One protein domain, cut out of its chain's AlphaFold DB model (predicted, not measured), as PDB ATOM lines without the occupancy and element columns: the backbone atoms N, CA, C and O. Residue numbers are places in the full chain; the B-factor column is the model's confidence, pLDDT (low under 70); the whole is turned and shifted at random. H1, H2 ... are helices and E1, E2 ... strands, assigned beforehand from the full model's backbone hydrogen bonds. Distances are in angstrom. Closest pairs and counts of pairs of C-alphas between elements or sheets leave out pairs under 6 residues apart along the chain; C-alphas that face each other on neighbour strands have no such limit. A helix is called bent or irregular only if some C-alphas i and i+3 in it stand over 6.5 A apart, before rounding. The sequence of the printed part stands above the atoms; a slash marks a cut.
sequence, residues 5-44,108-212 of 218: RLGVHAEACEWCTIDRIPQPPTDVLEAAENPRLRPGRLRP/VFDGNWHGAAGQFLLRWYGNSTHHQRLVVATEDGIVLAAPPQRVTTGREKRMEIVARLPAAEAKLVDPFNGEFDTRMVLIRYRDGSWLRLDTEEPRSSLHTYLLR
ATOM      1  N   ARG A   5      79.859 114.926 114.978       85.25
ATOM      2  CA  ARG A   5      78.831 115.967 115.108       85.25
ATOM      3  C   ARG A   5      79.254 117.154 115.963       85.25
ATOM      4  O   ARG A   5      78.660 118.219 115.843       85.25
ATOM      5  N   LEU A   6      80.231 116.958 116.840       89.19
ATOM      6  CA  LEU A   6      80.781 117.995 117.705       89.19
ATOM      7  C   LEU A   6      81.895 118.784 117.002       89.19
ATOM      8  O   LEU A   6      82.452 119.697 117.606       89.19
ATOM      9  N   GLY A   7      82.248 118.426 115.758       88.62
ATOM     10  CA  GLY A   7      83.405 118.990 115.062       88.62
ATOM     11  C   GLY A   7      84.726 118.636 115.748       88.62
ATOM     12  O   GLY A   7      85.665 119.423 115.709       88.62
ATOM     13  N   VAL A   8      84.779 117.488 116.434       89.75
ATOM     14  CA  VAL A   8      85.945 117.015 117.191       89.75
ATOM     15  C   VAL A   8      86.505 115.770 116.517       89.75
ATOM     16  O   VAL A   8      85.758 114.830 116.243       89.75
ATOM     17  N   HIS A   9      87.816 115.752 116.282       91.12
ATOM     18  CA  HIS A   9      88.511 114.547 115.845       91.12
ATOM     19  C   HIS A   9      88.706 113.619 117.050       91.12
ATOM     20  O   HIS A   9      89.469 113.931 117.961       91.12
ATOM     21  N   ALA A  10      87.944 112.528 117.092       93.31
ATOM     22  CA  ALA A  10      87.947 111.594 118.210       93.31
ATOM     23  C   ALA A  10      88.877 110.412 117.945       93.31
ATOM     24  O   ALA A  10      88.757 109.757 116.912       93.31
ATOM     25  N   GLU A  11      89.729 110.094 118.915       94.88
ATOM     26  CA  GLU A  11      90.512 108.854 118.928       94.88
ATOM     27  C   GLU A  11      89.711 107.713 119.569       94.88
ATOM     28  O   GLU A  11      89.747 106.571 119.110       94.88
ATOM     29  N   ALA A  12      88.931 108.040 120.603       95.69
ATOM     30  CA  ALA A  12      87.947 107.164 121.224       95.69
ATOM     31  C   ALA A  12      86.846 107.983 121.905       95.69
ATOM     32  O   ALA A  12      87.046 109.147 122.261       95.69
ATOM     33  N   CYS A  13      85.670 107.387 122.099       96.44
ATOM     34  CA  CYS A  13      84.592 108.037 122.834       96.44
ATOM     35  C   CYS A  13      83.648 107.042 123.505       96.44
ATOM     36  O   CYS A  13      83.270 106.041 122.898       96.44
ATOM     37  N   GLU A  14      83.207 107.360 124.718       96.88
ATOM     38  CA  GLU A  14      82.243 106.541 125.455       96.88
ATOM     39  C   GLU A  14      81.318 107.397 126.324       96.88
ATOM     40  O   GLU A  14      81.718 108.436 126.860       96.88
ATOM     41  N   TRP A  15      80.066 106.963 126.471       97.12
ATOM     42  CA  TRP A  15      79.153 107.547 127.442       97.12
ATOM     43  C   TRP A  15      79.565 107.129 128.848       97.12
ATOM     44  O   TRP A  15      79.644 105.949 129.179       97.12
ATOM     45  N   CYS A  16      79.801 108.129 129.686       97.81
ATOM     46  CA  CYS A  16      80.251 107.949 131.050       97.81
ATOM     47  C   CYS A  16      79.282 108.592 132.044       97.81
ATOM     48  O   CYS A  16      78.672 109.635 131.775       97.81
ATOM     49  N   THR A  17      79.178 107.988 133.218       97.25
ATOM     50  CA  THR A  17      78.528 108.530 134.411       97.25
ATOM     51  C   THR A  17      79.556 108.849 135.483       97.25
ATOM     52  O   THR A  17      80.685 108.376 135.437       97.25
ATOM     53  N   ILE A  18      79.133 109.638 136.461       96.75
ATOM     54  CA  ILE A  18      79.777 109.695 137.769       96.75
ATOM     55  C   ILE A  18      78.812 109.113 138.793       96.75
ATOM     56  O   ILE A  18      77.591 109.169 138.588       96.75
ATOM     57  N   ASP A  19      79.350 108.611 139.898       93.31
ATOM     58  CA  ASP A  19      78.534 108.307 141.065       93.31
ATOM     59  C   ASP A  19      78.021 109.605 141.727       93.31
ATOM     60  O   ASP A  19      78.274 110.735 141.286       93.31
ATOM     61  N   ARG A  20      77.238 109.457 142.791       93.12
ATOM     62  CA  ARG A  20      76.699 110.550 143.584       93.12
ATOM     63  C   ARG A  20      77.818 111.488 144.041       93.12
ATOM     64  O   ARG A  20      78.700 111.105 144.799       93.12
ATOM     65  N   ILE A  21      77.675 112.763 143.684       95.00
ATOM     66  CA  ILE A  21      78.527 113.830 144.212       95.00
ATOM     67  C   ILE A  21      78.337 113.901 145.742       95.00
ATOM     68  O   ILE A  21      77.192 114.081 146.194       95.00
ATOM     69  N   PRO A  22      79.405 113.733 146.549       94.88
ATOM     70  CA  PRO A  22      79.329 113.869 147.999       94.88
ATOM     71  C   PRO A  22      78.979 115.307 148.388       94.88
ATOM     72  O   PRO A  22      79.128 116.234 147.595       94.88
ATOM     73  N   GLN A  23      78.477 115.501 149.607       94.88
ATOM     74  CA  GLN A  23      78.141 116.838 150.092       94.88
ATOM     75  C   GLN A  23      79.439 117.634 150.324       94.88
ATOM     76  O   GLN A  23      80.241 117.200 151.155       94.88
ATOM     77  N   PRO A  24      79.664 118.768 149.635       95.25
ATOM     78  CA  PRO A  24      80.831 119.595 149.893       95.25
ATOM     79  C   PRO A  24      80.706 120.315 151.246       95.25
ATOM     80  O   PRO A  24      79.585 120.524 151.727       95.25
ATOM     81  N   PRO A  25      81.837 120.714 151.851       95.69
ATOM     82  CA  PRO A  25      81.866 121.628 152.987       95.69
ATOM     83  C   PRO A  25      81.078 122.921 152.722       95.69
ATOM     84  O   PRO A  25      80.939 123.352 151.576       95.69
ATOM     85  N   THR A  26      80.543 123.540 153.777       94.25
ATOM     86  CA  THR A  26      79.688 124.735 153.660       94.25
ATOM     87  C   THR A  26      80.415 125.911 153.010       94.25
ATOM     88  O   THR A  26      79.855 126.559 152.133       94.25
ATOM     89  N   ASP A  27      81.673 126.137 153.374       94.50
ATOM     90  CA  ASP A  27      82.541 127.163 152.792       94.50
ATOM     91  C   ASP A  27      82.751 126.950 151.285       94.50
ATOM     92  O   ASP A  27      82.632 127.888 150.496       94.50
ATOM     93  N   VAL A  28      82.967 125.701 150.865       94.69
ATOM     94  CA  VAL A  28      83.094 125.329 149.447       94.69
ATOM     95  C   VAL A  28      81.778 125.554 148.695       94.69
ATOM     96  O   VAL A  28      81.783 126.034 147.562       94.69
ATOM     97  N   LEU A  29      80.640 125.210 149.305       92.44
ATOM     98  CA  LEU A  29      79.316 125.408 148.707       92.44
ATOM     99  C   LEU A  29      78.978 126.880 148.502       92.44
ATOM    100  O   LEU A  29      78.448 127.237 147.448       92.44
ATOM    101  N   GLU A  30      79.267 127.711 149.500       91.25
ATOM    102  CA  GLU A  30      79.045 129.153 149.444       91.25
ATOM    103  C   GLU A  30      79.942 129.800 148.387       91.25
ATOM    104  O   GLU A  30      79.446 130.554 147.549       91.25
ATOM    105  N   ALA A  31      81.227 129.432 148.354       92.69
ATOM    106  CA  ALA A  31      82.175 129.920 147.353       92.69
ATOM    107  C   ALA A  31      81.782 129.537 145.916       92.69
ATOM    108  O   ALA A  31      82.060 130.282 144.979       92.69
ATOM    109  N   ALA A  32      81.123 128.390 145.735       90.44
ATOM    110  CA  ALA A  32      80.656 127.906 144.439       90.44
ATOM    111  C   ALA A  32      79.217 128.341 144.084       90.44
ATOM    112  O   ALA A  32      78.626 127.781 143.159       90.44
ATOM    113  N   GLU A  33      78.644 129.304 144.814       91.12
ATOM    114  CA  GLU A  33      77.297 129.851 144.590       91.12
ATOM    115  C   GLU A  33      76.170 128.798 144.641       91.12
ATOM    116  O   GLU A  33      75.204 128.851 143.881       91.12
ATOM    117  N   ASN A  34      76.256 127.843 145.573       88.25
ATOM    118  CA  ASN A  34      75.285 126.750 145.735       88.25
ATOM    119  C   ASN A  34      75.079 125.934 144.441       88.25
ATOM    120  O   ASN A  34      73.981 125.909 143.863       88.25
ATOM    121  N   PRO A  35      76.122 125.224 143.978       91.88
ATOM    122  CA  PRO A  35      76.089 124.536 142.702       91.88
ATOM    123  C   PRO A  35      75.089 123.379 142.699       91.88
ATOM    124  O   PRO A  35      74.743 122.774 143.718       91.88
ATOM    125  N   ARG A  36      74.646 123.000 141.499       93.19
ATOM    126  CA  ARG A  36      73.793 121.825 141.331       93.19
ATOM    127  C   ARG A  36      74.628 120.550 141.506       93.19
ATOM    128  O   ARG A  36      75.450 120.225 140.662       93.19
ATOM    129  N   LEU A  37      74.323 119.771 142.543       94.00
ATOM    130  CA  LEU A  37      75.015 118.503 142.846       94.00
ATOM    131  C   LEU A  37      74.277 117.246 142.361       94.00
ATOM    132  O   LEU A  37      74.711 116.122 142.599       94.00
ATOM    133  N   ARG A  38      73.118 117.411 141.718       93.88
ATOM    134  CA  ARG A  38      72.286 116.298 141.246       93.88
ATOM    135  C   ARG A  38      71.838 116.502 139.805       93.88
ATOM    136  O   ARG A  38      71.572 117.642 139.410       93.88
ATOM    137  N   PRO A  39      71.647 115.414 139.043       93.62
ATOM    138  CA  PRO A  39      71.107 115.515 137.699       93.62
ATOM    139  C   PRO A  39      69.711 116.149 137.713       93.62
ATOM    140  O   PRO A  39      68.972 116.113 138.702       93.62
ATOM    141  N   GLY A  40      69.331 116.727 136.577       89.50
ATOM    142  CA  GLY A  40      67.994 117.256 136.355       89.50
ATOM    143  C   GLY A  40      66.923 116.179 136.528       89.50
ATOM    144  O   GLY A  40      67.153 114.979 136.339       89.50
ATOM    145  N   ARG A  41      65.709 116.604 136.872       87.06
ATOM    146  CA  ARG A  41      64.556 115.703 136.831       87.06
ATOM    147  C   ARG A  41      64.222 115.410 135.373       87.06
ATOM    148  O   ARG A  41      64.274 116.309 134.534       87.06
ATOM    149  N   LEU A  42      63.876 114.161 135.073       79.31
ATOM    150  CA  LEU A  42      63.251 113.857 133.792       79.31
ATOM    151  C   LEU A  42      61.890 114.548 133.765       79.31
ATOM    152  O   LEU A  42      61.156 114.506 134.755       79.31
ATOM    153  N   ARG A  43      61.545 115.174 132.637       66.94
ATOM    154  CA  ARG A  43      60.142 115.507 132.393       66.94
ATOM    155  C   ARG A  43      59.389 114.178 132.362       66.94
ATOM    156  O   ARG A  43      59.814 113.301 131.607       66.94
ATOM    157  N   PRO A  44      58.350 113.986 133.192       60.81
ATOM    158  CA  PRO A  44      57.601 112.745 133.163       60.81
ATOM    159  C   PRO A  44      57.089 112.554 131.737       60.81
ATOM    160  O   PRO A  44      56.384 113.415 131.207       60.81
ATOM    161  N   VAL A 108      83.922 108.878 144.249       96.56
ATOM    162  CA  VAL A 108      83.760 109.565 142.955       96.56
ATOM    163  C   VAL A 108      84.969 110.438 142.601       96.56
ATOM    164  O   VAL A 108      85.226 110.680 141.428       96.56
ATOM    165  N   PHE A 109      85.703 110.933 143.596       97.81
ATOM    166  CA  PHE A 109      86.881 111.782 143.433       97.81
ATOM    167  C   PHE A 109      87.755 111.693 144.691       97.81
ATOM    168  O   PHE A 109      87.326 111.142 145.702       97.81
ATOM    169  N   ASP A 110      88.938 112.291 144.642       95.94
ATOM    170  CA  ASP A 110      89.973 112.257 145.687       95.94
ATOM    171  C   ASP A 110      89.647 112.973 147.017       95.94
ATOM    172  O   ASP A 110      90.476 112.995 147.928       95.94
ATOM    173  N   GLY A 111      88.474 113.599 147.142       96.31
ATOM    174  CA  GLY A 111      88.075 114.360 148.329       96.31
ATOM    175  C   GLY A 111      88.604 115.801 148.375       96.31
ATOM    176  O   GLY A 111      88.178 116.579 149.235       96.31
ATOM    177  N   ASN A 112      89.483 116.207 147.451       96.56
ATOM    178  CA  ASN A 112      90.069 117.543 147.431       96.56
ATOM    179  C   ASN A 112      89.174 118.544 146.688       96.56
ATOM    180  O   ASN A 112      89.306 118.788 145.487       96.56
ATOM    181  N   TRP A 113      88.274 119.192 147.426       96.94
ATOM    182  CA  TRP A 113      87.363 120.204 146.881       96.94
ATOM    183  C   TRP A 113      88.051 121.436 146.279       96.94
ATOM    184  O   TRP A 113      87.469 122.101 145.422       96.94
ATOM    185  N   HIS A 114      89.276 121.745 146.705       96.06
ATOM    186  CA  HIS A 114      90.044 122.883 146.197       96.06
ATOM    187  C   HIS A 114      90.867 122.528 144.950       96.06
ATOM    188  O   HIS A 114      91.309 123.430 144.240       96.06
ATOM    189  N   GLY A 115      91.049 121.234 144.671       96.94
ATOM    190  CA  GLY A 115      91.719 120.736 143.474       96.94
ATOM    191  C   GLY A 115      90.863 120.858 142.215       96.94
ATOM    192  O   GLY A 115      89.647 121.076 142.264       96.94
ATOM    193  N   ALA A 116      91.500 120.681 141.061       97.75
ATOM    194  CA  ALA A 116      90.862 120.765 139.756       97.75
ATOM    195  C   ALA A 116      89.704 119.765 139.610       97.75
ATOM    196  O   ALA A 116      88.643 120.145 139.107       97.75
ATOM    197  N   ALA A 117      89.856 118.535 140.118       97.94
ATOM    198  CA  ALA A 117      88.790 117.537 140.134       97.94
ATOM    199  C   ALA A 117      87.574 118.000 140.948       97.94
ATOM    200  O   ALA A 117      86.458 117.991 140.425       97.94
ATOM    201  N   GLY A 118      87.780 118.468 142.184       97.38
ATOM    202  CA  GLY A 118      86.712 118.983 143.044       97.38
ATOM    203  C   GLY A 118      85.992 120.183 142.429       97.38
ATOM    204  O   GLY A 118      84.763 120.206 142.338       97.38
ATOM    205  N   GLN A 119      86.746 121.146 141.898       96.75
ATOM    206  CA  GLN A 119      86.191 122.322 141.226       96.75
ATOM    207  C   GLN A 119      85.413 121.959 139.955       96.75
ATOM    208  O   GLN A 119      84.349 122.523 139.679       96.75
ATOM    209  N   PHE A 120      85.908 120.999 139.173       96.94
ATOM    210  CA  PHE A 120      85.191 120.484 138.012       96.94
ATOM    211  C   PHE A 120      83.909 119.743 138.414       96.94
ATOM    212  O   PHE A 120      82.866 119.924 137.779       96.94
ATOM    213  N   LEU A 121      83.957 118.964 139.498       96.50
ATOM    214  CA  LEU A 121      82.819 118.222 140.035       96.50
ATOM    215  C   LEU A 121      81.685 119.154 140.480       96.50
ATOM    216  O   LEU A 121      80.523 118.888 140.171       96.50
ATOM    217  N   LEU A 122      81.999 120.290 141.113       96.56
ATOM    218  CA  LEU A 122      81.002 121.302 141.493       96.56
ATOM    219  C   LEU A 122      80.273 121.884 140.273       96.56
ATOM    220  O   LEU A 122      79.071 122.134 140.316       96.56
ATOM    221  N   ARG A 123      80.971 122.036 139.143       95.31
ATOM    222  CA  ARG A 123      80.370 122.517 137.888       95.31
ATOM    223  C   ARG A 123      79.677 121.422 137.089       95.31
ATOM    224  O   ARG A 123      78.994 121.744 136.113       95.31
ATOM    225  N   TRP A 124      79.794 120.153 137.504       95.81
ATOM    226  CA  TRP A 124      79.318 118.999 136.745       95.81
ATOM    227  C   TRP A 124      77.872 119.223 136.299       95.81
ATOM    228  O   TRP A 124      77.635 119.372 135.104       95.81
ATOM    229  N   TYR A 125      76.894 119.330 137.202       95.88
ATOM    230  CA  TYR A 125      75.499 119.516 136.769       95.88
ATOM    231  C   TYR A 125      75.098 120.962 136.439       95.88
ATOM    232  O   TYR A 125      73.951 121.190 136.046       95.88
ATOM    233  N   GLY A 126      76.017 121.923 136.580       92.56
ATOM    234  CA  GLY A 126      75.834 123.299 136.115       92.56
ATOM    235  C   GLY A 126      75.930 123.401 134.593       92.56
ATOM    236  O   GLY A 126      75.053 123.986 133.963       92.56
ATOM    237  N   ASN A 127      76.929 122.743 133.994       91.88
ATOM    238  CA  ASN A 127      77.151 122.784 132.542       91.88
ATOM    239  C   ASN A 127      76.154 121.910 131.762       91.88
ATOM    240  O   ASN A 127      75.881 122.141 130.589       91.88
ATOM    241  N   SER A 128      75.619 120.872 132.405       95.38
ATOM    242  CA  SER A 128      74.559 120.037 131.851       95.38
ATOM    243  C   SER A 128      73.820 119.335 132.971       95.38
ATOM    244  O   SER A 128      74.416 118.671 133.815       95.38
ATOM    245  N   THR A 129      72.492 119.378 132.926       95.31
ATOM    246  CA  THR A 129      71.675 118.630 133.892       95.31
ATOM    247  C   THR A 129      71.553 117.139 133.547       95.31
ATOM    248  O   THR A 129      70.891 116.389 134.269       95.31
ATOM    249  N   HIS A 130      72.161 116.681 132.447       96.19
ATOM    250  CA  HIS A 130      72.165 115.279 132.056       96.19
ATOM    251  C   HIS A 130      73.095 114.458 132.965       96.19
ATOM    252  O   HIS A 130      74.173 114.901 133.351       96.19
ATOM    253  N   HIS A 131      72.663 113.247 133.321       94.50
ATOM    254  CA  HIS A 131      73.407 112.351 134.214       94.50
ATOM    255  C   HIS A 131      74.654 111.711 133.585       94.50
ATOM    256  O   HIS A 131      75.559 111.319 134.309       94.50
ATOM    257  N   GLN A 132      74.700 111.648 132.255       96.38
ATOM    258  CA  GLN A 132      75.810 111.086 131.482       96.38
ATOM    259  C   GLN A 132      76.484 112.149 130.627       96.38
ATOM    260  O   GLN A 132      75.814 113.092 130.182       96.38
ATOM    261  N   ARG A 133      77.760 111.924 130.318       97.38
ATOM    262  CA  ARG A 133      78.547 112.695 129.353       97.38
ATOM    263  C   ARG A 133      79.228 111.766 128.380       97.38
ATOM    264  O   ARG A 133      79.786 110.763 128.798       97.38
ATOM    265  N   LEU A 134      79.211 112.119 127.106       97.69
ATOM    266  CA  LEU A 134      80.118 111.533 126.143       97.69
ATOM    267  C   LEU A 134      81.503 112.095 126.444       97.69
ATOM    268  O   LEU A 134      81.724 113.302 126.323       97.69
ATOM    269  N   VAL A 135      82.406 111.226 126.869       98.06
ATOM    270  CA  VAL A 135      83.817 111.540 127.055       98.06
ATOM    271  C   VAL A 135      84.526 111.159 125.773       98.06
ATOM    272  O   VAL A 135      84.403 110.029 125.309       98.06
ATOM    273  N   VAL A 136      85.234 112.115 125.190       97.75
ATOM    274  CA  VAL A 136      85.947 111.961 123.928       97.75
ATOM    275  C   VAL A 136      87.427 112.179 124.198       97.75
ATOM    276  O   VAL A 136      87.823 113.263 124.632       97.75
ATOM    277  N   ALA A 137      88.225 111.145 123.946       96.81
ATOM    278  CA  ALA A 137      89.674 111.244 123.904       96.81
ATOM    279  C   ALA A 137      90.094 111.832 122.552       96.81
ATOM    280  O   ALA A 137      89.608 111.408 121.496       96.81
ATOM    281  N   THR A 138      90.963 112.833 122.601       95.12
ATOM    282  CA  THR A 138      91.482 113.568 121.445       95.12
ATOM    283  C   THR A 138      92.981 113.769 121.626       95.12
ATOM    284  O   THR A 138      93.460 113.752 122.759       95.12
ATOM    285  N   GLU A 139      93.700 114.048 120.542       91.94
ATOM    286  CA  GLU A 139      95.132 114.379 120.600       91.94
ATOM    287  C   GLU A 139      95.413 115.580 121.532       91.94
ATOM    288  O   GLU A 139      96.370 115.576 122.303       91.94
ATOM    289  N   ASP A 140      94.512 116.570 121.548       93.00
ATOM    290  CA  ASP A 140      94.644 117.797 122.345       93.00
ATOM    291  C   ASP A 140      94.192 117.653 123.812       93.00
ATOM    292  O   ASP A 140      94.282 118.611 124.591       93.00
ATOM    293  N   GLY A 141      93.679 116.485 124.215       95.75
ATOM    294  CA  GLY A 141      93.163 116.227 125.561       95.75
ATOM    295  C   GLY A 141      91.779 115.580 125.574       95.75
ATOM    296  O   GLY A 141      91.487 114.661 124.812       95.75
ATOM    297  N   ILE A 142      90.912 116.044 126.472       97.94
ATOM    298  CA  ILE A 142      89.604 115.440 126.743       97.94
ATOM    299  C   ILE A 142      88.498 116.431 126.401       97.94
ATOM    300  O   ILE A 142      88.489 117.574 126.862       97.94
ATOM    301  N   VAL A 143      87.499 115.979 125.649       98.00
ATOM    302  CA  VAL A 143      86.267 116.738 125.419       98.00
ATOM    303  C   VAL A 143      85.108 116.019 126.089       98.00
ATOM    304  O   VAL A 143      84.913 114.823 125.892       98.00
ATOM    305  N   LEU A 144      84.315 116.753 126.868       98.12
ATOM    306  CA  LEU A 144      83.067 116.246 127.422       98.12
ATOM    307  C   LEU A 144      81.897 116.894 126.696       98.12
ATOM    308  O   LEU A 144      81.811 118.121 126.602       98.12
ATOM    309  N   ALA A 145      80.967 116.067 126.237       98.06
ATOM    310  CA  ALA A 145      79.739 116.511 125.605       98.06
ATOM    311  C   ALA A 145      78.511 115.907 126.279       98.06
ATOM    312  O   ALA A 145      78.498 114.750 126.691       98.06
ATOM    313  N   ALA A 146      77.453 116.695 126.411       97.56
ATOM    314  CA  ALA A 146      76.197 116.233 126.980       97.56
ATOM    315  C   ALA A 146      75.038 117.101 126.490       97.56
ATOM    316  O   ALA A 146      75.246 118.249 126.107       97.56
ATOM    317  N   PRO A 147      73.798 116.589 126.514       96.19
ATOM    318  CA  PRO A 147      72.629 117.434 126.322       96.19
ATOM    319  C   PRO A 147      72.563 118.535 127.391       96.19
ATOM    320  O   PRO A 147      72.802 118.228 128.562       96.19
ATOM    321  N   PRO A 148      72.174 119.781 127.068       93.69
ATOM    322  CA  PRO A 148      72.071 120.851 128.070       93.69
ATOM    323  C   PRO A 148      71.032 120.514 129.157       93.69
ATOM    324  O   PRO A 148      71.213 120.777 130.351       93.69
ATOM    325  N   GLN A 149      69.953 119.835 128.756       93.00
ATOM    326  CA  GLN A 149      68.906 119.340 129.648       93.00
ATOM    327  C   GLN A 149      68.852 117.815 129.672       93.00
ATOM    328  O   GLN A 149      69.114 117.158 128.665       93.00
ATOM    329  N   ARG A 150      68.458 117.234 130.810       92.88
ATOM    330  CA  ARG A 150      68.275 115.783 130.910       92.88
ATOM    331  C   ARG A 150      67.185 115.301 129.946       92.88
ATOM    332  O   ARG A 150      66.064 115.807 129.962       92.88
ATOM    333  N   VAL A 151      67.504 114.281 129.155       91.19
ATOM    334  CA  VAL A 151      66.603 113.653 128.182       91.19
ATOM    335  C   VAL A 151      66.540 112.150 128.421       91.19
ATOM    336  O   VAL A 151      67.462 111.571 128.988       91.19
ATOM    337  N   THR A 152      65.441 111.523 128.010       84.31
ATOM    338  CA  THR A 152      65.287 110.061 128.026       84.31
ATOM    339  C   THR A 152      65.799 109.411 126.749       84.31
ATOM    340  O   THR A 152      66.326 108.308 126.794       84.31
ATOM    341  N   THR A 153      65.647 110.082 125.605       85.69
ATOM    342  CA  THR A 153      66.019 109.551 124.291       85.69
ATOM    343  C   THR A 153      66.715 110.608 123.441       85.69
ATOM    344  O   THR A 153      66.532 111.817 123.615       85.69
ATOM    345  N   GLY A 154      67.541 110.146 122.500       88.31
ATOM    346  CA  GLY A 154      68.218 111.018 121.541       88.31
ATOM    347  C   GLY A 154      69.319 111.892 122.145       88.31
ATOM    348  O   GLY A 154      69.565 112.978 121.617       88.31
ATOM    349  N   ARG A 155      69.983 111.439 123.223       92.81
ATOM    350  CA  ARG A 155      71.113 112.145 123.860       92.81
ATOM    351  C   ARG A 155      72.207 112.524 122.852       92.81
ATOM    352  O   ARG A 155      72.621 113.675 122.810       92.81
ATOM    353  N   GLU A 156      72.550 111.615 121.942       92.88
ATOM    354  CA  GLU A 156      73.544 111.829 120.877       92.88
ATOM    355  C   GLU A 156      73.164 112.943 119.900       92.88
ATOM    356  O   GLU A 156      74.023 113.593 119.314       92.88
ATOM    357  N   LYS A 157      71.862 113.183 119.699       91.56
ATOM    358  CA  LYS A 157      71.398 114.206 118.755       91.56
ATOM    359  C   LYS A 157      71.379 115.607 119.349       91.56
ATOM    360  O   LYS A 157      71.304 116.560 118.580       91.56
ATOM    361  N   ARG A 158      71.383 115.701 120.680       93.06
ATOM    362  CA  ARG A 158      71.188 116.931 121.459       93.06
ATOM    363  C   ARG A 158      72.426 117.327 122.257       93.06
ATOM    364  O   ARG A 158      72.345 118.268 123.034       93.06
ATOM    365  N   MET A 159      73.507 116.561 122.151       95.38
ATOM    366  CA  MET A 159      74.727 116.836 122.890       95.38
ATOM    367  C   MET A 159      75.438 118.066 122.337       95.38
ATOM    368  O   MET A 159      75.525 118.263 121.126       95.38
ATOM    369  N   GLU A 160      75.973 118.847 123.258       96.62
ATOM    370  CA  GLU A 160      76.824 119.999 123.010       96.62
ATOM    371  C   GLU A 160      78.099 119.814 123.834       96.62
ATOM    372  O   GLU A 160      78.113 119.044 124.798       96.62
ATOM    373  N   ILE A 161      79.181 120.491 123.455       97.19
ATOM    374  CA  ILE A 161      80.417 120.463 124.240       97.19
ATOM    375  C   ILE A 161      80.177 121.234 125.538       97.19
ATOM    376  O   ILE A 161      79.879 122.423 125.510       97.19
ATOM    377  N   VAL A 162      80.327 120.551 126.671       97.00
ATOM    378  CA  VAL A 162      80.098 121.108 128.014       97.00
ATOM    379  C   VAL A 162      81.394 121.359 128.778       97.00
ATOM    380  O   VAL A 162      81.384 122.072 129.782       97.00
ATOM    381  N   ALA A 163      82.503 120.765 128.330       97.31
ATOM    382  CA  ALA A 163      83.842 121.066 128.812       97.31
ATOM    383  C   ALA A 163      84.910 120.611 127.811       97.31
ATOM    384  O   ALA A 163      84.738 119.619 127.099       97.31
ATOM    385  N   ARG A 164      86.037 121.324 127.810       97.50
ATOM    386  CA  ARG A 164      87.291 120.907 127.183       97.50
ATOM    387  C   ARG A 164      88.365 120.938 128.256       97.50
ATOM    388  O   ARG A 164      88.481 121.943 128.950       97.50
ATOM    389  N   LEU A 165      89.099 119.845 128.393       97.69
ATOM    390  CA  LEU A 165      90.221 119.713 129.308       97.69
ATOM    391  C   LEU A 165      91.470 119.480 128.451       97.69
ATOM    392  O   LEU A 165      91.607 118.396 127.880       97.69
ATOM    393  N   PRO A 166      92.342 120.486 128.291       97.19
ATOM    394  CA  PRO A 166      93.581 120.336 127.537       97.19
ATOM    395  C   PRO A 166      94.462 119.217 128.107       97.19
ATOM    396  O   PRO A 166      94.507 119.023 129.321       97.19
ATOM    397  N   ALA A 167      95.241 118.545 127.257       95.00
ATOM    398  CA  ALA A 167      96.168 117.482 127.668       95.00
ATOM    399  C   ALA A 167      97.227 117.948 128.691       95.00
ATOM    400  O   ALA A 167      97.768 117.146 129.453       95.00
ATOM    401  N   ALA A 168      97.516 119.255 128.718       95.31
ATOM    402  CA  ALA A 168      98.388 119.885 129.707       95.31
ATOM    403  C   ALA A 168      97.749 120.002 131.106       95.31
ATOM    404  O   ALA A 168      98.463 120.198 132.088       95.31
ATOM    405  N   GLU A 169      96.422 119.910 131.201       96.31
ATOM    406  CA  GLU A 169      95.658 120.065 132.442       96.31
ATOM    407  C   GLU A 169      95.116 118.739 132.964       96.31
ATOM    408  O   GLU A 169      95.089 118.547 134.178       96.31
ATOM    409  N   ALA A 170      94.690 117.837 132.076       97.25
ATOM    410  CA  ALA A 170      94.121 116.556 132.463       97.25
ATOM    411  C   ALA A 170      94.358 115.460 131.420       97.25
ATOM    412  O   ALA A 170      94.469 115.723 130.222       97.25
ATOM    413  N   LYS A 171      94.385 114.212 131.888       96.50
ATOM    414  CA  LYS A 171      94.524 113.008 131.063       96.50
ATOM    415  C   LYS A 171      93.533 111.940 131.509       96.50
ATOM    416  O   LYS A 171      93.180 111.871 132.685       96.50
ATOM    417  N   LEU A 172      93.090 111.111 130.567       96.88
ATOM    418  CA  LEU A 172      92.347 109.895 130.888       96.88
ATOM    419  C   LEU A 172      93.329 108.802 131.304       96.88
ATOM    420  O   LEU A 172      94.402 108.679 130.715       96.88
ATOM    421  N   VAL A 173      92.960 108.021 132.313       95.62
ATOM    422  CA  VAL A 173      93.776 106.932 132.855       95.62
ATOM    423  C   VAL A 173      92.881 105.733 133.149       95.62
ATOM    424  O   VAL A 173      91.792 105.893 133.701       95.62
ATOM    425  N   ASP A 174      93.347 104.536 132.799       94.69
ATOM    426  CA  ASP A 174      92.791 103.289 133.323       94.69
ATOM    427  C   ASP A 174      93.507 102.993 134.652       94.69
ATOM    428  O   ASP A 174      94.711 102.729 134.638       94.69
ATOM    429  N   PRO A 175      92.816 103.051 135.804       94.25
ATOM    430  CA  PRO A 175      93.457 102.866 137.105       94.25
ATOM    431  C   PRO A 175      94.054 101.468 137.311       94.25
ATOM    432  O   PRO A 175      94.869 101.280 138.219       94.25
ATOM    433  N   PHE A 176      93.671 100.498 136.482       93.25
ATOM    434  CA  PHE A 176      94.141  99.120 136.542       93.25
ATOM    435  C   PHE A 176      95.023  98.735 135.355       93.25
ATOM    436  O   PHE A 176      95.460  97.590 135.280       93.25
ATOM    437  N   ASN A 177      95.299  99.658 134.427       90.12
ATOM    438  CA  ASN A 177      96.123  99.406 133.243       90.12
ATOM    439  C   ASN A 177      95.710  98.127 132.477       90.12
ATOM    440  O   ASN A 177      96.559  97.349 132.042       90.12
ATOM    441  N   GLY A 178      94.403  97.882 132.350       89.50
ATOM    442  CA  GLY A 178      93.833  96.715 131.675       89.50
ATOM    443  C   GLY A 178      93.883  95.396 132.432       89.50
ATOM    444  O   GLY A 178      93.449  94.386 131.873       89.50
ATOM    445  N   GLU A 179      94.392  95.376 133.666       91.12
ATOM    446  CA  GLU A 179      94.469  94.156 134.475       91.12
ATOM    447  C   GLU A 179      93.079  93.572 134.755       91.12
ATOM    448  O   GLU A 179      92.890  92.359 134.678       91.12
ATOM    449  N   PHE A 180      92.091  94.435 135.005       91.06
ATOM    450  CA  PHE A 180      90.720  94.029 135.304       91.06
ATOM    451  C   PHE A 180      89.742  94.489 134.225       91.06
ATOM    452  O   PHE A 180      89.887  95.554 133.625       91.06
ATOM    453  N   ASP A 181      88.696  93.691 134.009       89.56
ATOM    454  CA  ASP A 181      87.547  94.108 133.210       89.56
ATOM    455  C   ASP A 181      86.652  95.023 134.056       89.56
ATOM    456  O   ASP A 181      85.893  94.569 134.916       89.56
ATOM    457  N   THR A 182      86.806  96.330 133.865       92.31
ATOM    458  CA  THR A 182      86.110  97.358 134.636       92.31
ATOM    459  C   THR A 182      85.410  98.360 133.722       92.31
ATOM    460  O   THR A 182      85.675  98.445 132.522       92.31
ATOM    461  N   ARG A 183      84.492  99.125 134.314       95.62
ATOM    462  CA  ARG A 183      83.921 100.344 133.726       95.62
ATOM    463  C   ARG A 183      84.680 101.603 134.149       95.62
ATOM    464  O   ARG A 183      84.382 102.688 133.661       95.62
ATOM    465  N   MET A 184      85.599 101.470 135.099       96.25
ATOM    466  CA  MET A 184      86.230 102.592 135.770       96.25
ATOM    467  C   MET A 184      87.330 103.200 134.904       96.25
ATOM    468  O   MET A 184      88.321 102.548 134.593       96.25
ATOM    469  N   VAL A 185      87.194 104.488 134.612       97.12
ATOM    470  CA  VAL A 185      88.267 105.322 134.066       97.12
ATOM    471  C   VAL A 185      88.404 106.575 134.921       97.12
ATOM    472  O   VAL A 185      87.427 107.057 135.494       97.12
ATOM    473  N   LEU A 186      89.608 107.124 135.017       97.69
ATOM    474  CA  LEU A 186      89.865 108.354 135.759       97.69
ATOM    475  C   LEU A 186      90.170 109.500 134.800       97.69
ATOM    476  O   LEU A 186      90.919 109.333 133.840       97.69
ATOM    477  N   ILE A 187      89.655 110.689 135.104       98.06
ATOM    478  CA  ILE A 187      90.285 111.937 134.672       98.06
ATOM    479  C   ILE A 187      91.294 112.304 135.758       98.06
ATOM    480  O   ILE A 187      90.891 112.633 136.873       98.06
ATOM    481  N   ARG A 188      92.589 112.254 135.439       97.31
ATOM    482  CA  ARG A 188      93.670 112.698 136.325       97.31
ATOM    483  C   ARG A 188      94.136 114.084 135.900       97.31
ATOM    484  O   ARG A 188      94.517 114.281 134.747       97.31
ATOM    485  N   TYR A 189      94.074 115.034 136.821       97.94
ATOM    486  CA  TYR A 189      94.476 116.418 136.611       97.94
ATOM    487  C   TYR A 189      95.954 116.617 136.952       97.94
ATOM    488  O   TYR A 189      96.561 115.846 137.695       97.94
ATOM    489  N   ARG A 190      96.547 117.683 136.411       96.88
ATOM    490  CA  ARG A 190      97.958 118.038 136.614       96.88
ATOM    491  C   ARG A 190      98.315 118.287 138.082       96.88
ATOM    492  O   ARG A 190      99.453 118.063 138.470       96.88
ATOM    493  N   ASP A 191      97.369 118.766 138.886       96.44
ATOM    494  CA  ASP A 191      97.562 118.987 140.326       96.44
ATOM    495  C   ASP A 191      97.514 117.688 141.155       96.44
ATOM    496  O   ASP A 191      97.545 117.742 142.381       96.44
ATOM    497  N   GLY A 192      97.441 116.528 140.492       95.62
ATOM    498  CA  GLY A 192      97.356 115.210 141.112       95.62
ATOM    499  C   GLY A 192      95.934 114.806 141.491       95.62
ATOM    500  O   GLY A 192      95.711 113.633 141.796       95.62
ATOM    501  N   SER A 193      94.969 115.732 141.423       97.56
ATOM    502  CA  SER A 193      93.581 115.410 141.728       97.56
ATOM    503  C   SER A 193      92.964 114.519 140.660       97.56
ATOM    504  O   SER A 193      93.364 114.537 139.490       97.56
ATOM    505  N   TRP A 194      91.985 113.704 141.042       97.94
ATOM    506  CA  TRP A 194      91.348 112.772 140.118       97.94
ATOM    507  C   TRP A 194      89.835 112.720 140.290       97.94
ATOM    508  O   TRP A 194      89.295 112.944 141.371       97.94
ATOM    509  N   LEU A 195      89.152 112.420 139.187       97.94
ATOM    510  CA  LEU A 195      87.714 112.195 139.119       97.94
ATOM    511  C   LEU A 195      87.452 110.837 138.469       97.94
ATOM    512  O   LEU A 195      87.880 110.601 137.337       97.94
ATOM    513  N   ARG A 196      86.714 109.971 139.160       98.00
ATOM    514  CA  ARG A 196      86.265 108.684 138.640       98.00
ATOM    515  C   ARG A 196      85.054 108.859 137.736       98.00
ATOM    516  O   ARG A 196      84.081 109.521 138.092       98.00
ATOM    517  N   LEU A 197      85.108 108.194 136.592       97.94
ATOM    518  CA  LEU A 197      84.001 108.010 135.673       97.94
ATOM    519  C   LEU A 197      83.738 106.513 135.485       97.94
ATOM    520  O   LEU A 197      84.669 105.711 135.474       97.94
ATOM    521  N   ASP A 198      82.478 106.155 135.269       97.38
ATOM    522  CA  ASP A 198      82.076 104.803 134.884       97.38
ATOM    523  C   ASP A 198      81.524 104.814 133.458       97.38
ATOM    524  O   ASP A 198      80.598 105.567 133.151       97.38
ATOM    525  N   THR A 199      82.082 103.985 132.582       97.31
ATOM    526  CA  THR A 199      81.605 103.777 131.208       97.31
ATOM    527  C   THR A 199      80.324 102.936 131.184       97.31
ATOM    528  O   THR A 199      80.065 102.161 132.104       97.31
ATOM    529  N   GLU A 200      79.504 103.048 130.130       92.88
ATOM    530  CA  GLU A 200      78.308 102.190 129.991       92.88
ATOM    531  C   GLU A 200      78.680 100.695 129.933       92.88
ATOM    532  O   GLU A 200      78.078  99.855 130.614       92.88
ATOM    533  N   GLU A 201      79.731 100.368 129.183       89.31
ATOM    534  CA  GLU A 201      80.217  99.003 128.991       89.31
ATOM    535  C   GLU A 201      81.599  98.803 129.631       89.31
ATOM    536  O   GLU A 201      82.445  99.704 129.548       89.31
ATOM    537  N   PRO A 202      81.858  97.641 130.266       87.50
ATOM    538  CA  PRO A 202      83.219  97.218 130.583       87.50
ATOM    539  C   PRO A 202      84.055  97.115 129.298       87.50
ATOM    540  O   PRO A 202      83.510  96.784 128.245       87.50
ATOM    541  N   ARG A 203      85.358  97.419 129.355       86.00
ATOM    542  CA  ARG A 203      86.255  97.379 128.173       86.00
ATOM    543  C   ARG A 203      85.751  98.179 126.961       86.00
ATOM    544  O   ARG A 203      85.900  97.778 125.807       86.00
ATOM    545  N   SER A 204      85.198  99.355 127.229       92.75
ATOM    546  CA  SER A 204      84.756 100.301 126.203       92.75
ATOM    547  C   SER A 204      85.868 100.753 125.239       92.75
ATOM    548  O   SER A 204      87.061 100.472 125.417       92.75
ATOM    549  N   SER A 205      85.484 101.542 124.230       94.06
ATOM    550  CA  SER A 205      86.440 102.159 123.301       94.06
ATOM    551  C   SER A 205      87.520 102.980 124.024       94.06
ATOM    552  O   SER A 205      88.675 102.968 123.597       94.06
ATOM    553  N   LEU A 206      87.178 103.617 125.155       95.69
ATOM    554  CA  LEU A 206      88.130 104.349 125.992       95.69
ATOM    555  C   LEU A 206      89.167 103.418 126.627       95.69
ATOM    556  O   LEU A 206      90.347 103.737 126.584       95.69
ATOM    557  N   HIS A 207      88.774 102.257 127.152       95.44
ATOM    558  CA  HIS A 207      89.732 101.296 127.717       95.44
ATOM    559  C   HIS A 207      90.682 100.771 126.638       95.44
ATOM    560  O   HIS A 207      91.897 100.754 126.818       95.44
ATOM    561  N   THR A 208      90.142 100.414 125.468       93.94
ATOM    562  CA  THR A 208      90.957  99.961 124.328       93.94
ATOM    563  C   THR A 208      91.956 101.030 123.883       93.94
ATOM    564  O   THR A 208      93.084 100.710 123.508       93.94
ATOM    565  N   TYR A 209      91.544 102.296 123.915       94.31
ATOM    566  CA  TYR A 209      92.412 103.431 123.641       94.31
ATOM    567  C   TYR A 209      93.508 103.588 124.700       94.31
ATOM    568  O   TYR A 209      94.680 103.683 124.345       94.31
ATOM    569  N   LEU A 210      93.145 103.549 125.982       94.50
ATOM    570  CA  LEU A 210      94.070 103.724 127.103       94.50
ATOM    571  C   LEU A 210      95.147 102.638 127.154       94.50
ATOM    572  O   LEU A 210      96.294 102.945 127.452       94.50
ATOM    573  N   LEU A 211      94.829 101.404 126.754       91.94
ATOM    574  CA  LEU A 211      95.812 100.317 126.655       91.94
ATOM    575  C   LEU A 211      96.897 100.545 125.596       91.94
ATOM    576  O   LEU A 211      97.935  99.890 125.628       91.94
ATOM    577  N   ARG A 212      96.653 101.435 124.628       90.06
ATOM    578  CA  ARG A 212      97.624 101.793 123.581       90.06
ATOM    579  C   ARG A 212      98.471 102.998 123.964       90.06
ATOM    580  O   ARG A 212      99.459 103.270 123.285       90.06
TER     581      ARG A 212
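This is residues 5 to 44 and 108 to 212 of the 218 residues of an uncharacterized protein of Streptomyces diastaticus (UniProt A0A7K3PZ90). One antiparallel sheet of seven strands curls like part of a barrel and folds back on itself, E4, E3, E2 and E1 facing E6 and E5 with E7 as the hinge. H2 packs on one face of this sheet and H4 on the opposite face, while H1 lies off the sheet. The printed part has 145 residues, with elements in the order E1 H1 H2 E2 E3 H3 E4 E5 E6 E7 H4; the sheet runs E4 E3 E2 E1 E7 E6 E5. The class is mixed, helices and strands, with under half of the residues in named elements. The whole is compact, with a radius of gyration of the C-alphas of 14.8 A and spans of 42 by 37 by 27 A.

E1, residues 12 to 17, begins at C-alpha 12 (87.947, 107.164, 121.224) and is 16.3 A long. H1 is residues 26 to 31. After the cut, H2, residues 116 to 127, is 15.6 A long and irregular: C-alphas 122 and 125 are 7.5 A apart. E2, residues 132 to 138, is 18.8 A long, and E3, residues 141 to 146, is 17.0 A. H3 is residues 155 to 158. E4, residues 160 to 166, is 17.4 A long and starts at C-alpha 160 (76.824, 119.999, 123.010). E5 is residues 170 to 173, E6 residues 184 to 189, 16.1 A, and E7 residues 194 to 199, 16.0 A. H4, residues 205 to 210, ends at C-alpha 210 (94.070, 103.724, 127.103).

In the strongly twisted sheet, E2 and E3 form a hairpin, with N 136 and O 143 2.8 A apart. E4 is an edge strand beside E3, with N 144 and O 163 2.9 A apart. E1 is beside E2, with N 16 and O 133 2.8 A apart. E7 is staggered, pairing with E1 at N 17 and O 198, 2.8 A, and with E6 at N 187 and O 195, 2.9 A. E5, E6 and E7 form a meander, each strand the antiparallel neighbour of the one before; N 188 and O 171 of E6 and E5 are 2.8 A apart. H2 is on the sheet at a height of 8.8 A; its closest C-alphas to E7 are those of Ala 117 and Trp 194, 5.4 A. H4 is on the opposite face at a height of 6.8 A, slantwise to E2 at 43 degrees on the local plane; its closest C-alphas to E1 are those of Leu 206 and Ala 12, 5.5 A. H3 is on the sheet too, its closest C-alphas to E3 being those of Arg 155 and Ala 146, 7.2 A. H1 and H2 are only just apart, their closest C-alphas being 8.5 A from each other. Each O i to N i+4 pair is within hydrogen-bond range in H1 and H4, 6 of 8 in H2, and H3 is too short for one.

The farthest C-alphas, those of Pro 44 and Arg 212, are 42.6 A apart. Residues 45 to 107 are not printed; C-alphas 44 and 108 are 28.1 A apart across the cut. Of the links printed whole, none is long. The mean pLDDT of the printed part is 94.0, with residues 43 to 44 under 70.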